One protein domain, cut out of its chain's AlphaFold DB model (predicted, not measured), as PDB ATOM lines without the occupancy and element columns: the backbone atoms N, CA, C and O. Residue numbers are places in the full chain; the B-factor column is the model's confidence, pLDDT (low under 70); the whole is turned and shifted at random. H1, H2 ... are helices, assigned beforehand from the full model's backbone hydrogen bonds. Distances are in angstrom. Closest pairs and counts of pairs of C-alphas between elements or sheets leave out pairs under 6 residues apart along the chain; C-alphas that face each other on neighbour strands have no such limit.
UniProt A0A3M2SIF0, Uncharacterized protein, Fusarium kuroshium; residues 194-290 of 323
ATOM      1  N   ARG A 194       4.399 -20.470 -20.855       80.31
ATOM      2  CA  ARG A 194       3.817 -21.702 -21.412       80.31
ATOM      3  C   ARG A 194       4.615 -22.288 -22.579       80.31
ATOM      4  O   ARG A 194       4.487 -23.475 -22.866       80.31
ATOM      5  N   MET A 195       5.466 -21.492 -23.233       74.81
ATOM      6  CA  MET A 195       6.344 -21.980 -24.301       74.81
ATOM      7  C   MET A 195       7.415 -22.947 -23.788       74.81
ATOM      8  O   MET A 195       7.925 -23.744 -24.575       74.81
ATOM      9  N   LEU A 196       7.713 -22.949 -22.483       74.75
ATOM     10  CA  LEU A 196       8.648 -23.899 -21.872       74.75
ATOM     11  C   LEU A 196       8.180 -25.354 -21.995       74.75
ATOM     12  O   LEU A 196       9.013 -26.248 -22.123       74.75
ATOM     13  N   LEU A 197       6.865 -25.595 -22.050       72.50
ATOM     14  CA  LEU A 197       6.298 -26.926 -22.291       72.50
ATOM     15  C   LEU A 197       6.637 -27.467 -23.682       72.50
ATOM     16  O   LEU A 197       6.589 -28.670 -23.900       72.50
ATOM     17  N   LEU A 198       6.946 -26.579 -24.625       71.75
ATOM     18  CA  LEU A 198       7.230 -26.900 -26.019       71.75
ATOM     19  C   LEU A 198       8.706 -26.686 -26.367       71.75
ATOM     20  O   LEU A 198       9.049 -26.625 -27.550       71.75
ATOM     21  N   ASN A 199       9.588 -26.564 -25.368       68.75
ATOM     22  CA  ASN A 199      11.006 -26.323 -25.608       68.75
ATOM     23  C   ASN A 199      11.637 -27.493 -26.382       68.75
ATOM     24  O   ASN A 199      11.681 -28.637 -25.929       68.75
ATOM     25  N   LYS A 200      12.106 -27.192 -27.594       54.38
ATOM     26  CA  LYS A 200      12.634 -28.155 -28.565       54.38
ATOM     27  C   LYS A 200      14.030 -28.676 -28.221       54.38
ATOM     28  O   LYS A 200      14.384 -29.767 -28.664       54.38
ATOM     29  N   GLU A 201      14.804 -27.904 -27.468       46.44
ATOM     30  CA  GLU A 201      16.225 -28.159 -27.193       46.44
ATOM     31  C   GLU A 201      16.434 -29.035 -25.956       46.44
ATOM     32  O   GLU A 201      17.438 -29.736 -25.842       46.44
ATOM     33  N   SER A 202      15.439 -29.068 -25.070       49.25
ATOM     34  CA  SER A 202      15.344 -30.006 -23.957       49.25
ATOM     35  C   SER A 202      13.921 -30.555 -23.937       49.25
ATOM     36  O   SER A 202      13.037 -29.877 -23.414       49.25
ATOM     37  N   PRO A 203      13.654 -31.726 -24.549       51.97
ATOM     38  CA  PRO A 203      12.328 -32.325 -24.552       51.97
ATOM     39  C   PRO A 203      11.862 -32.572 -23.117       51.97
ATOM     40  O   PRO A 203      12.139 -33.610 -22.507       51.97
ATOM     41  N   VAL A 204      11.123 -31.609 -22.571       61.94
ATOM     42  CA  VAL A 204      10.790 -31.610 -21.149       61.94
ATOM     43  C   VAL A 204       9.946 -32.827 -20.781       61.94
ATOM     44  O   VAL A 204       9.992 -33.298 -19.648       61.94
ATOM     45  N   SER A 205       9.246 -33.417 -21.754       59.75
ATOM     46  CA  SER A 205       8.465 -34.640 -21.581       59.75
ATOM     47  C   SER A 205       9.279 -35.803 -21.012       59.75
ATOM     48  O   SER A 205       8.878 -36.370 -20.002       59.75
ATOM     49  N   GLY A 206      10.415 -36.177 -21.611       63.12
ATOM     50  CA  GLY A 206      11.172 -37.354 -21.153       63.12
ATOM     51  C   GLY A 206      11.789 -37.145 -19.775       63.12
ATOM     52  O   GLY A 206      11.627 -37.970 -18.881       63.12
ATOM     53  N   TRP A 207      12.415 -35.987 -19.586       73.69
ATOM     54  CA  TRP A 207      13.040 -35.607 -18.324       73.69
ATOM     55  C   TRP A 207      12.026 -35.491 -17.178       73.69
ATOM     56  O   TRP A 207      12.280 -35.992 -16.083       73.69
ATOM     57  N   SER A 208      10.861 -34.881 -17.424       79.12
ATOM     58  CA  SER A 208       9.815 -34.739 -16.402       79.12
ATOM     59  C   SER A 208       9.214 -36.094 -16.046       79.12
ATOM     60  O   SER A 208       9.041 -36.375 -14.864       79.12
ATOM     61  N   ALA A 209       8.987 -36.971 -17.030       81.50
ATOM     62  CA  ALA A 209       8.524 -38.336 -16.792       81.50
ATOM     63  C   ALA A 209       9.500 -39.143 -15.925       81.50
ATOM     64  O   ALA A 209       9.083 -39.747 -14.940       81.50
ATOM     65  N   GLN A 210      10.798 -39.103 -16.242       83.94
ATOM     66  CA  GLN A 210      11.842 -39.772 -15.456       83.94
ATOM     67  C   GLN A 210      11.910 -39.237 -14.017       83.94
ATOM     68  O   GLN A 210      12.007 -40.018 -13.072       83.94
ATOM     69  N   ARG A 211      11.820 -37.913 -13.827       87.12
ATOM     70  CA  ARG A 211      11.823 -37.295 -12.491       87.12
ATOM     71  C   ARG A 211      10.598 -37.655 -11.674       87.12
ATOM     72  O   ARG A 211      10.738 -38.101 -10.542       87.12
ATOM     73  N   MET A 212       9.409 -37.491 -12.245       88.44
ATOM     74  CA  MET A 212       8.175 -37.857 -11.561       88.44
ATOM     75  C   MET A 212       8.191 -39.338 -11.173       88.44
ATOM     76  O   MET A 212       7.860 -39.662 -10.040       88.44
ATOM     77  N   ALA A 213       8.666 -40.226 -12.054       86.38
ATOM     78  CA  ALA A 213       8.834 -41.644 -11.740       86.38
ATOM     79  C   ALA A 213       9.730 -41.857 -10.501       86.38
ATOM     80  O   ALA A 213       9.312 -42.526  -9.553       86.38
ATOM     81  N   ARG A 214      10.902 -41.206 -10.438       88.81
ATOM     82  CA  ARG A 214      11.785 -41.276  -9.258       88.81
ATOM     83  C   ARG A 214      11.158 -40.717  -7.996       88.81
ATOM     84  O   ARG A 214      11.354 -41.300  -6.932       88.81
ATOM     85  N   MET A 215      10.391 -39.630  -8.090       89.94
ATOM     86  CA  MET A 215       9.737 -38.983  -6.943       89.94
ATOM     87  C   MET A 215       8.707 -39.866  -6.230       89.94
ATOM     88  O   MET A 215       8.442 -39.629  -5.047       89.94
ATOM     89  N   ILE A 216       8.178 -40.883  -6.914       86.94
ATOM     90  CA  ILE A 216       7.236 -41.869  -6.363       86.94
ATOM     91  C   ILE A 216       7.827 -43.283  -6.254       86.94
ATOM     92  O   ILE A 216       7.083 -44.226  -6.024       86.94
ATOM     93  N   GLY A 217       9.146 -43.432  -6.407       81.75
ATOM     94  CA  GLY A 217       9.845 -44.668  -6.045       81.75
ATOM     95  C   GLY A 217      10.242 -45.572  -7.207       81.75
ATOM     96  O   GLY A 217      10.818 -46.632  -6.962       81.75
ATOM     97  N   PHE A 218      10.007 -45.160  -8.454       80.44
ATOM     98  CA  PHE A 218      10.437 -45.919  -9.626       80.44
ATOM     99  C   PHE A 218      11.850 -45.535 -10.051       80.44
ATOM    100  O   PHE A 218      12.176 -44.360 -10.225       80.44
ATOM    101  N   GLU A 219      12.686 -46.546 -10.263       81.31
ATOM    102  CA  GLU A 219      14.019 -46.351 -10.820       81.31
ATOM    103  C   GLU A 219      13.913 -45.821 -12.254       81.31
ATOM    104  O   GLU A 219      13.271 -46.423 -13.118       81.31
ATOM    105  N   ALA A 220      14.552 -44.680 -12.512       80.31
ATOM    106  CA  ALA A 220      14.611 -44.074 -13.835       80.31
ATOM    107  C   ALA A 220      15.973 -43.402 -14.053       80.31
ATOM    108  O   ALA A 220      16.503 -42.801 -13.111       80.31
ATOM    109  N   PRO A 221      16.521 -43.417 -15.283       75.06
ATOM    110  CA  PRO A 221      17.814 -42.805 -15.573       75.06
ATOM    111  C   PRO A 221      17.858 -41.323 -15.191       75.06
ATOM    112  O   PRO A 221      16.904 -40.579 -15.430       75.06
ATOM    113  N   GLY A 222      18.976 -40.886 -14.605       68.44
ATOM    114  CA  GLY A 222      19.222 -39.469 -14.318       68.44
ATOM    115  C   GLY A 222      19.441 -38.637 -15.586       68.44
ATOM    116  O   GLY A 222      19.091 -37.459 -15.620       68.44
ATOM    117  N   GLU A 223      19.975 -39.265 -16.634       70.50
ATOM    118  CA  GLU A 223      20.157 -38.660 -17.951       70.50
ATOM    119  C   GLU A 223      18.828 -38.567 -18.702       70.50
ATOM    120  O   GLU A 223      17.987 -39.467 -18.636       70.50
ATOM    121  N   HIS A 224      18.644 -37.469 -19.435       71.00
ATOM    122  CA  HIS A 224      17.426 -37.257 -20.198       71.00
ATOM    123  C   HIS A 224      17.296 -38.284 -21.328       71.00
ATOM    124  O   HIS A 224      18.095 -38.299 -22.263       71.00
ATOM    125  N   ASP A 225      16.221 -39.069 -21.285       72.06
ATOM    126  CA  ASP A 225      15.821 -39.943 -22.380       72.06
ATOM    127  C   ASP A 225      14.350 -39.695 -22.742       72.06
ATOM    128  O   ASP A 225      13.410 -40.006 -22.005       72.06
ATOM    129  N   ARG A 226      14.144 -39.129 -23.934       67.56
ATOM    130  CA  ARG A 226      12.814 -38.830 -24.480       67.56
ATOM    131  C   ARG A 226      11.973 -40.085 -24.731       67.56
ATOM    132  O   ARG A 226      10.742 -40.006 -24.699       67.56
ATOM    133  N   LYS A 227      12.611 -41.219 -25.024       72.56
ATOM    134  CA  LYS A 227      11.952 -42.483 -25.369       72.56
ATOM    135  C   LYS A 227      11.734 -43.376 -24.156       72.56
ATOM    136  O   LYS A 227      10.808 -44.181 -24.216       72.56
ATOM    137  N   TRP A 228      12.488 -43.185 -23.070       77.12
ATOM    138  CA  TRP A 228      12.441 -44.042 -21.884       77.12
ATOM    139  C   TRP A 228      11.021 -44.316 -21.392       77.12
ATOM    140  O   TRP A 228      10.645 -45.472 -21.229       77.12
ATOM    141  N   TRP A 229      10.189 -43.279 -21.239       77.38
ATOM    142  CA  TRP A 229       8.814 -43.465 -20.760       77.38
ATOM    143  C   TRP A 229       7.979 -44.386 -21.664       77.38
ATOM    144  O   TRP A 229       7.143 -45.141 -21.179       77.38
ATOM    145  N   ARG A 230       8.227 -44.352 -22.980       73.88
ATOM    146  CA  ARG A 230       7.542 -45.190 -23.971       73.88
ATOM    147  C   ARG A 230       8.077 -46.620 -24.001       73.88
ATOM    148  O   ARG A 230       7.302 -47.526 -24.282       73.88
ATOM    149  N   THR A 231       9.384 -46.806 -23.830       70.19
ATOM    150  CA  THR A 231      10.047 -48.104 -24.045       70.19
ATOM    151  C   THR A 231      10.214 -48.921 -22.777       70.19
ATOM    152  O   THR A 231      10.276 -50.135 -22.866       70.19
ATOM    153  N   SER A 232      10.337 -48.271 -21.623       67.06
ATOM    154  CA  SER A 232      10.759 -48.929 -20.377       67.06
ATOM    155  C   SER A 232      10.042 -48.374 -19.148       67.06
ATOM    156  O   SER A 232       9.873 -49.080 -18.159       67.06
ATOM    157  N   GLY A 233       9.555 -47.130 -19.212       60.62
ATOM    158  CA  GLY A 233       8.850 -46.484 -18.105       60.62
ATOM    159  C   GLY A 233       7.543 -47.170 -17.707       60.62
ATOM    160  O   GLY A 233       7.069 -46.938 -16.604       60.62
ATOM    161  N   THR A 234       6.976 -48.030 -18.561       62.72
ATOM    162  CA  THR A 234       5.757 -48.802 -18.269       62.72
ATOM    163  C   THR A 234       6.010 -50.222 -17.767       62.72
ATOM    164  O   THR A 234       5.108 -50.817 -17.190       62.72
ATOM    165  N   GLU A 235       7.208 -50.772 -17.978       57.94
ATOM    166  CA  GLU A 235       7.523 -52.173 -17.648       57.94
ATOM    167  C   GLU A 235       7.807 -52.363 -16.149       57.94
ATOM    168  O   GLU A 235       7.437 -53.382 -15.575       57.94
ATOM    169  N   GLY A 236       8.394 -51.357 -15.487       53.12
ATOM    170  CA  GLY A 236       8.710 -51.387 -14.049       53.12
ATOM    171  C   GLY A 236       7.565 -50.978 -13.110       53.12
ATOM    172  O   GLY A 236       7.752 -50.958 -11.898       53.12
ATOM    173  N   LEU A 237       6.392 -50.629 -13.648       54.84
ATOM    174  CA  LEU A 237       5.256 -50.092 -12.884       54.84
ATOM    175  C   LEU A 237       4.302 -51.167 -12.331       54.84
ATOM    176  O   LEU A 237       3.325 -50.820 -11.676       54.84
ATOM    177  N   VAL A 238       4.539 -52.451 -12.612       48.09
ATOM    178  CA  VAL A 238       3.529 -53.519 -12.463       48.09
ATOM    179  C   VAL A 238       3.320 -53.979 -11.011       48.09
ATOM    180  O   VAL A 238       2.225 -54.426 -10.678       48.09
ATOM    181  N   GLU A 239       4.312 -53.848 -10.123       48.59
ATOM    182  CA  GLU A 239       4.256 -54.497  -8.796       48.59
ATOM    183  C   GLU A 239       3.886 -53.563  -7.622       48.59
ATOM    184  O   GLU A 239       3.369 -54.034  -6.611       48.59
ATOM    185  N   GLU A 240       4.036 -52.238  -7.756       54.25
ATOM    186  CA  GLU A 240       3.647 -51.241  -6.731       54.25
ATOM    187  C   GLU A 240       2.986 -50.004  -7.368       54.25
ATOM    188  O   GLU A 240       3.379 -48.858  -7.161       54.25
ATOM    189  N   PHE A 241       1.983 -50.254  -8.207       64.88
ATOM    190  CA  PHE A 241       1.310 -49.244  -9.019       64.88
ATOM    191  C   PHE A 241       0.394 -48.320  -8.201       64.88
ATOM    192  O   PHE A 241      -0.548 -48.785  -7.558       64.88
ATOM    193  N   ASP A 242       0.605 -47.005  -8.296       76.19
ATOM    194  CA  ASP A 242      -0.436 -46.015  -7.999       76.19
ATOM    195  C   ASP A 242      -1.001 -45.469  -9.310       76.19
ATOM    196  O   ASP A 242      -0.323 -44.782 -10.081       76.19
ATOM    197  N   GLU A 243      -2.264 -45.807  -9.565       79.12
ATOM    198  CA  GLU A 243      -2.956 -45.487 -10.812       79.12
ATOM    199  C   GLU A 243      -3.025 -43.982 -11.065       79.12
ATOM    200  O   GLU A 243      -2.840 -43.522 -12.194       79.12
ATOM    201  N   LYS A 244      -3.235 -43.190 -10.011       84.31
ATOM    202  CA  LYS A 244      -3.364 -41.742 -10.135       84.31
ATOM    203  C   LYS A 244      -2.027 -41.109 -10.504       84.31
ATOM    204  O   LYS A 244      -1.981 -40.266 -11.404       84.31
ATOM    205  N   ALA A 245      -0.942 -41.532  -9.859       84.12
ATOM    206  CA  ALA A 245       0.402 -41.067 -10.169       84.12
ATOM    207  C   ALA A 245       0.801 -41.456 -11.596       84.12
ATOM    208  O   ALA A 245       1.258 -40.602 -12.358       84.12
ATOM    209  N   TYR A 246       0.517 -42.695 -12.004       82.31
ATOM    210  CA  TYR A 246       0.736 -43.138 -13.377       82.31
ATOM    211  C   TYR A 246      -0.010 -42.290 -14.404       82.31
ATOM    212  O   TYR A 246       0.598 -41.821 -15.368       82.31
ATOM    213  N   ILE A 247      -1.314 -42.071 -14.203       83.25
ATOM    214  CA  ILE A 247      -2.132 -41.259 -15.109       83.25
ATOM    215  C   ILE A 247      -1.521 -39.866 -15.249       83.25
ATOM    216  O   ILE A 247      -1.409 -39.371 -16.370       83.25
ATOM    217  N   CYS A 248      -1.080 -39.250 -14.151       88.38
ATOM    218  CA  CYS A 248      -0.473 -37.925 -14.198       88.38
ATOM    219  C   CYS A 248       0.834 -37.913 -15.005       88.38
ATOM    220  O   CYS A 248       0.997 -37.065 -15.890       88.38
ATOM    221  N   ILE A 249       1.732 -38.875 -14.771       86.25
ATOM    222  CA  ILE A 249       3.002 -38.977 -15.509       86.25
ATOM    223  C   ILE A 249       2.739 -39.240 -16.994       86.25
ATOM    224  O   ILE A 249       3.258 -38.544 -17.867       86.25
ATOM    225  N   HIS A 250       1.888 -40.220 -17.294       83.88
ATOM    226  CA  HIS A 250       1.598 -40.619 -18.662       83.88
ATOM    227  C   HIS A 250       0.906 -39.507 -19.450       83.88
ATOM    228  O   HIS A 250       1.293 -39.220 -20.587       83.88
ATOM    229  N   ARG A 251      -0.111 -38.863 -18.865       85.94
ATOM    230  CA  ARG A 251      -0.873 -37.812 -19.543       85.94
ATOM    231  C   ARG A 251      -0.045 -36.558 -19.760       85.94
ATOM    232  O   ARG A 251      -0.064 -36.048 -20.878       85.94
ATOM    233  N   SER A 252       0.709 -36.100 -18.761       90.31
ATOM    234  CA  SER A 252       1.590 -34.936 -18.927       90.31
ATOM    235  C   SER A 252       2.637 -35.176 -20.021       90.31
ATOM    236  O   SER A 252       2.738 -34.380 -20.957       90.31
ATOM    237  N   TRP A 253       3.326 -36.323 -19.996       87.38
ATOM    238  CA  TRP A 253       4.276 -36.716 -21.041       87.38
ATOM    239  C   TRP A 253       3.627 -36.774 -22.432       87.38
ATOM    240  O   TRP A 253       4.181 -36.255 -23.406       87.38
ATOM    241  N   HIS A 254       2.449 -37.397 -22.544       83.69
ATOM    242  CA  HIS A 254       1.753 -37.564 -23.819       83.69
ATOM    243  C   HIS A 254       1.304 -36.222 -24.403       83.69
ATOM    244  O   HIS A 254       1.514 -35.966 -25.588       83.69
ATOM    245  N   LEU A 255       0.704 -35.359 -23.581       88.12
ATOM    246  CA  LEU A 255       0.189 -34.057 -23.999       88.12
ATOM    247  C   LEU A 255       1.316 -33.112 -24.419       88.12
ATOM    248  O   LEU A 255       1.199 -32.473 -25.463       88.12
ATOM    249  N   ILE A 256       2.440 -33.100 -23.694       86.75
ATOM    250  CA  ILE A 256       3.633 -32.342 -24.094       86.75
ATOM    251  C   ILE A 256       4.141 -32.820 -25.461       86.75
ATOM    252  O   ILE A 256       4.338 -32.010 -26.365       86.75
ATOM    253  N   ASN A 257       4.306 -34.133 -25.660       82.44
ATOM    254  CA  ASN A 257       4.776 -34.659 -26.947       82.44
ATOM    255  C   ASN A 257       3.789 -34.386 -28.091       82.44
ATOM    256  O   ASN A 257       4.206 -33.989 -29.175       82.44
ATOM    257  N   LYS A 258       2.484 -34.528 -27.845       84.88
ATOM    258  CA  LYS A 258       1.447 -34.209 -28.832       84.88
ATOM    259  C   LYS A 258       1.444 -32.720 -29.186       84.88
ATOM    260  O   LYS A 258       1.288 -32.374 -30.356       84.88
ATOM    261  N   GLY A 259       1.632 -31.846 -28.198       85.94
ATOM    262  CA  GLY A 259       1.799 -30.410 -28.407       85.94
ATOM    263  C   GLY A 259       3.019 -30.105 -29.274       85.94
ATOM    264  O   GLY A 259       2.905 -29.392 -30.270       85.94
ATOM    265  N   HIS A 260       4.160 -30.731 -28.970       83.00
ATOM    266  CA  HIS A 260       5.363 -30.661 -29.799       83.00
ATOM    267  C   HIS A 260       5.097 -31.086 -31.247       83.00
ATOM    268  O   HIS A 260       5.488 -30.376 -32.174       83.00
ATOM    269  N   ASP A 261       4.418 -32.213 -31.458       80.50
ATOM    270  CA  ASP A 261       4.134 -32.713 -32.802       80.50
ATOM    271  C   ASP A 261       3.231 -31.763 -33.593       80.50
ATOM    272  O   ASP A 261       3.466 -31.498 -34.776       80.50
ATOM    273  N   LEU A 262       2.237 -31.170 -32.935       79.00
ATOM    274  CA  LEU A 262       1.370 -30.171 -33.550       79.00
ATOM    275  C   LEU A 262       2.136 -28.902 -33.932       79.00
ATOM    276  O   LEU A 262       1.970 -28.411 -35.050       79.00
ATOM    277  N   CYS A 263       2.998 -28.398 -33.051       79.31
ATOM    278  CA  CYS A 263       3.797 -27.203 -33.314       79.31
ATOM    279  C   CYS A 263       4.796 -27.412 -34.453       79.31
ATOM    280  O   CYS A 263       4.941 -26.546 -35.314       79.31
ATOM    281  N   TYR A 264       5.482 -28.555 -34.465       75.38
ATOM    282  CA  TYR A 264       6.705 -28.713 -35.247       75.38
ATOM    283  C   TYR A 264       6.601 -29.654 -36.440       75.38
ATOM    284  O   TYR A 264       7.377 -29.490 -37.374       75.38
ATOM    285  N   HIS A 265       5.649 -30.586 -36.437       74.81
ATOM    286  CA  HIS A 265       5.381 -31.459 -37.582       74.81
ATOM    287  C   HIS A 265       4.131 -31.024 -38.351       74.81
ATOM    288  O   HIS A 265       4.057 -31.199 -39.560       74.81
ATOM    289  N   SER A 266       3.144 -30.438 -37.663       75.00
ATOM    290  CA  SER A 266       1.898 -29.971 -38.296       75.00
ATOM    291  C   SER A 266       1.832 -28.457 -38.511       75.00
ATOM    292  O   SER A 266       0.821 -27.983 -39.025       75.00
ATOM    293  N   HIS A 267       2.857 -27.701 -38.094       78.88
ATOM    294  CA  HIS A 267       2.919 -26.230 -38.156       78.88
ATOM    295  C   HIS A 267       1.711 -25.512 -37.515       78.88
ATOM    296  O   HIS A 267       1.317 -24.422 -37.925       78.88
ATOM    297  N   LYS A 268       1.109 -26.117 -36.483       79.44
ATOM    298  CA  LYS A 268      -0.067 -25.612 -35.754       79.44
ATOM    299  C   LYS A 268       0.331 -25.154 -34.353       79.44
ATOM    300  O   LYS A 268      -0.006 -25.810 -33.370       79.44
ATOM    301  N   LEU A 269       1.037 -24.025 -34.270       78.44
ATOM    302  CA  LEU A 269       1.586 -23.502 -33.013       78.44
ATOM    303  C   LEU A 269       0.515 -23.285 -31.928       78.44
ATOM    304  O   LEU A 269       0.644 -23.832 -30.839       78.44
ATOM    305  N   SER A 270      -0.559 -22.545 -32.227       80.75
ATOM    306  CA  SER A 270      -1.615 -22.252 -31.237       80.75
ATOM    307  C   SER A 270      -2.271 -23.535 -30.709       80.75
ATOM    308  O   SER A 270      -2.355 -23.727 -29.500       80.75
ATOM    309  N   LYS A 271      -2.615 -24.475 -31.598       85.25
ATOM    310  CA  LYS A 271      -3.209 -25.762 -31.206       85.25
ATOM    311  C   LYS A 271      -2.239 -26.650 -30.422       85.25
ATOM    312  O   LYS A 271      -2.659 -27.388 -29.537       85.25
ATOM    313  N   GLY A 272      -0.951 -26.625 -30.759       84.00
ATOM    314  CA  GLY A 272       0.059 -27.379 -30.023       84.00
ATOM    315  C   GLY A 272       0.292 -26.822 -28.620       84.00
ATOM    316  O   GLY A 272       0.395 -27.604 -27.677       84.00
ATOM    317  N   LEU A 273       0.275 -25.495 -28.465       84.19
ATOM    318  CA  LEU A 273       0.341 -24.835 -27.162       84.19
ATOM    319  C   LEU A 273      -0.883 -25.158 -26.299       84.19
ATOM    320  O   LEU A 273      -0.714 -25.556 -25.152       84.19
ATOM    321  N   GLU A 274      -2.093 -25.067 -26.857       88.75
ATOM    322  CA  GLU A 274      -3.335 -25.451 -26.165       88.75
ATOM    323  C   GLU A 274      -3.271 -26.886 -25.631       88.75
ATOM    324  O   GLU A 274      -3.601 -27.140 -24.476       88.75
ATOM    325  N   VAL A 275      -2.794 -27.831 -26.447       88.31
ATOM    326  CA  VAL A 275      -2.652 -29.235 -26.035       88.31
ATOM    327  C   VAL A 275      -1.576 -29.409 -24.964       88.31
ATOM    328  O   VAL A 275      -1.795 -30.155 -24.012       88.31
ATOM    329  N   ALA A 276      -0.428 -28.740 -25.096       85.50
ATOM    330  CA  ALA A 276       0.650 -28.834 -24.116       85.50
ATOM    331  C   ALA A 276       0.248 -28.242 -22.759       85.50
ATOM    332  O   ALA A 276       0.627 -28.787 -21.727       85.50
ATOM    333  N   MET A 277      -0.564 -27.182 -22.739       89.94
ATOM    334  CA  MET A 277      -1.060 -26.583 -21.497       89.94
ATOM    335  C   MET A 277      -1.887 -27.552 -20.648       89.94
ATOM    336  O   MET A 277      -1.786 -27.503 -19.426       89.94
ATOM    337  N   LEU A 278      -2.637 -28.471 -21.265       91.44
ATOM    338  CA  LEU A 278      -3.382 -29.507 -20.535       91.44
ATOM    339  C   LEU A 278      -2.455 -30.430 -19.722       91.44
ATOM    340  O   LEU A 278      -2.892 -31.081 -18.777       91.44
ATOM    341  N   ALA A 279      -1.160 -30.495 -20.055       90.81
ATOM    342  CA  ALA A 279      -0.189 -31.244 -19.265       90.81
ATOM    343  C   ALA A 279       0.046 -30.632 -17.877       90.81
ATOM    344  O   ALA A 279       0.362 -31.378 -16.951       90.81
ATOM    345  N   LEU A 280      -0.117 -29.311 -17.717       89.88
ATOM    346  CA  LEU A 280       0.103 -28.627 -16.438       89.88
ATOM    347  C   LEU A 280      -0.859 -29.116 -15.361       89.88
ATOM    348  O   LEU A 280      -0.429 -29.338 -14.238       89.88
ATOM    349  N   GLU A 281      -2.121 -29.377 -15.702       90.88
ATOM    350  CA  GLU A 281      -3.110 -29.900 -14.749       90.88
ATOM    351  C   GLU A 281      -2.673 -31.253 -14.164       90.88
ATOM    352  O   GLU A 281      -2.826 -31.521 -12.970       90.88
ATOM    353  N   HIS A 282      -2.070 -32.099 -14.999       91.69
ATOM    354  CA  HIS A 282      -1.538 -33.389 -14.577       91.69
ATOM    355  C   HIS A 282      -0.248 -33.255 -13.764       91.69
ATOM    356  O   HIS A 282      -0.084 -33.978 -12.783       91.69
ATOM    357  N   LEU A 283       0.645 -32.331 -14.129       91.44
ATOM    358  CA  LEU A 283       1.854 -32.033 -13.352       91.44
ATOM    359  C   LEU A 283       1.494 -31.471 -11.965       91.44
ATOM    360  O   LEU A 283       2.037 -31.905 -10.952       91.44
ATOM    361  N   ASP A 284       0.511 -30.579 -11.899       91.19
ATOM    362  CA  ASP A 284       0.014 -30.001 -10.651       91.19
ATOM    363  C   ASP A 284      -0.626 -31.058  -9.759       91.19
ATOM    364  O   ASP A 284      -0.314 -31.160  -8.569       91.19
ATOM    365  N   THR A 285      -1.475 -31.899 -10.352       91.38
ATOM    366  CA  THR A 285      -2.079 -33.025  -9.640       91.38
ATOM    367  C   THR A 285      -0.996 -33.954  -9.102       91.38
ATOM    368  O   THR A 285      -1.075 -34.348  -7.940       91.38
ATOM    369  N   PHE A 286       0.037 -34.257  -9.895       91.50
ATOM    370  CA  PHE A 286       1.150 -35.108  -9.480       91.50
ATOM    371  C   PHE A 286       1.887 -34.567  -8.249       91.50
ATOM    372  O   PHE A 286       2.161 -35.336  -7.326       91.50
ATOM    373  N   GLY A 287       2.156 -33.258  -8.193       87.25
ATOM    374  CA  GLY A 287       2.847 -32.631  -7.058       87.25
ATOM    375  C   GLY A 287       2.151 -32.850  -5.707       87.25
ATOM    376  O   GLY A 287       2.796 -32.810  -4.663       87.25
ATOM    377  N   SER A 288       0.847 -33.147  -5.711       88.12
ATOM    378  CA  SER A 288       0.077 -33.457  -4.497       88.12
ATOM    379  C   SER A 288       0.122 -34.927  -4.053       88.12
ATOM    380  O   SER A 288      -0.364 -35.242  -2.969       88.12
ATOM    381  N   LEU A 289       0.666 -35.839  -4.869       85.88
ATOM    382  CA  LEU A 289       0.554 -37.289  -4.641       85.88
ATOM    383  C   LEU A 289       1.679 -37.878  -3.794       85.88
ATOM    384  O   LEU A 289       1.498 -38.923  -3.179       85.88
ATOM    385  N   HIS A 290       2.855 -37.257  -3.779       80.12
ATOM    386  CA  HIS A 290       4.021 -37.850  -3.134       80.12
ATOM    387  C   HIS A 290       4.100 -37.516  -1.634       80.12
ATOM    388  O   HIS A 290       3.873 -36.381  -1.209       80.12
TER     389      HIS A 290
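What this domain is: This is residues 194 to 290 of the 323 residues of an uncharacterized protein of Fusarium kuroshium (UniProt A0A3M2SIF0). A long helical hairpin, H4 and H5, makes the length of this elongated domain, and the shorter H2 packs on H4 with its line nearly parallel to both. The short H1 packs on H4 and H5, the short H3 packs on H2, and the unnamed residues 216 to 227 fold back from the end of H2 to H3. The printed part has 97 residues with five named helices, H1 to H5 in that order, and no named strand; the class is all helix, with 62 residues in named elements. It is compact, with a radius of gyration of the C-alphas of 13.1 A, and its spans are 41 by 24 by 17 A.

Where its parts are: Find C-alpha 194 at (3.817, -21.702, -21.412), where H1, residues 194 to 198, begins. Go on to H2, residues 204 to 215, which is 16.0 A from first to last C-alpha. H3 is short, residues 228 to 231. At C-alpha 243, (-2.956, -45.487, -10.812), H4 begins; it covers residues 243 to 264 and is 31.2 A long. H5 covers residues 269 to 287, is 27.5 A long, and ends at C-alpha 287, (2.847, -32.631, -7.058).

How they stand to each other: Start from H4, the hub, which touches three helices. H4 and H5 form a helical hairpin and run opposite ways at a shallow tilt of 18 degrees; look at their closest C-alphas, those of Gly 259 and Gly 272, 3.9 A apart. H2 touches H4 at residues 249 to 257 of H4 alone, opposite ways at a shallow tilt of 12 degrees, with the C-alphas of Ser 205 and Trp 253 closest at 4.7 A. H2 and H5 are close but not clearly touching; their closest C-alphas, of Met 212 and Phe 286, are 7.8 A apart. H1 touches H4, closest at the C-alphas of Leu 198 and His 260, 5.6 A apart. H1 also touches H5, closest at those of Leu 197 and Ala 276, 6.2 A apart. H3 touches H2 at residues 206 to 210 of H2 alone, closest at the C-alphas of Ala 209 and Trp 229, 6.5 A apart. H3 and H4 are near each other, with 7 pairs of C-alphas within 10 A, while H1 and H3 are apart. In H2 and H4 every O i to N i+4 pair is within hydrogen-bond range; in H5 it is 10 of 15, in H1 0 of 1 with 2 of 2 O i to N i+3 pairs within range, and H3 is too short for an i+4 pair.

The domain as a whole: The two C-alphas farthest apart, of Glu 239 and His 267, are 40.8 A apart. The printed part has no cut. The links H2 to H3, 12 residues, and H3 to H4, 11 residues, are long. The mean pLDDT of the printed part is 77.6; look for values under 70 at residues 199 to 206, 222, 226 and 232 to 241.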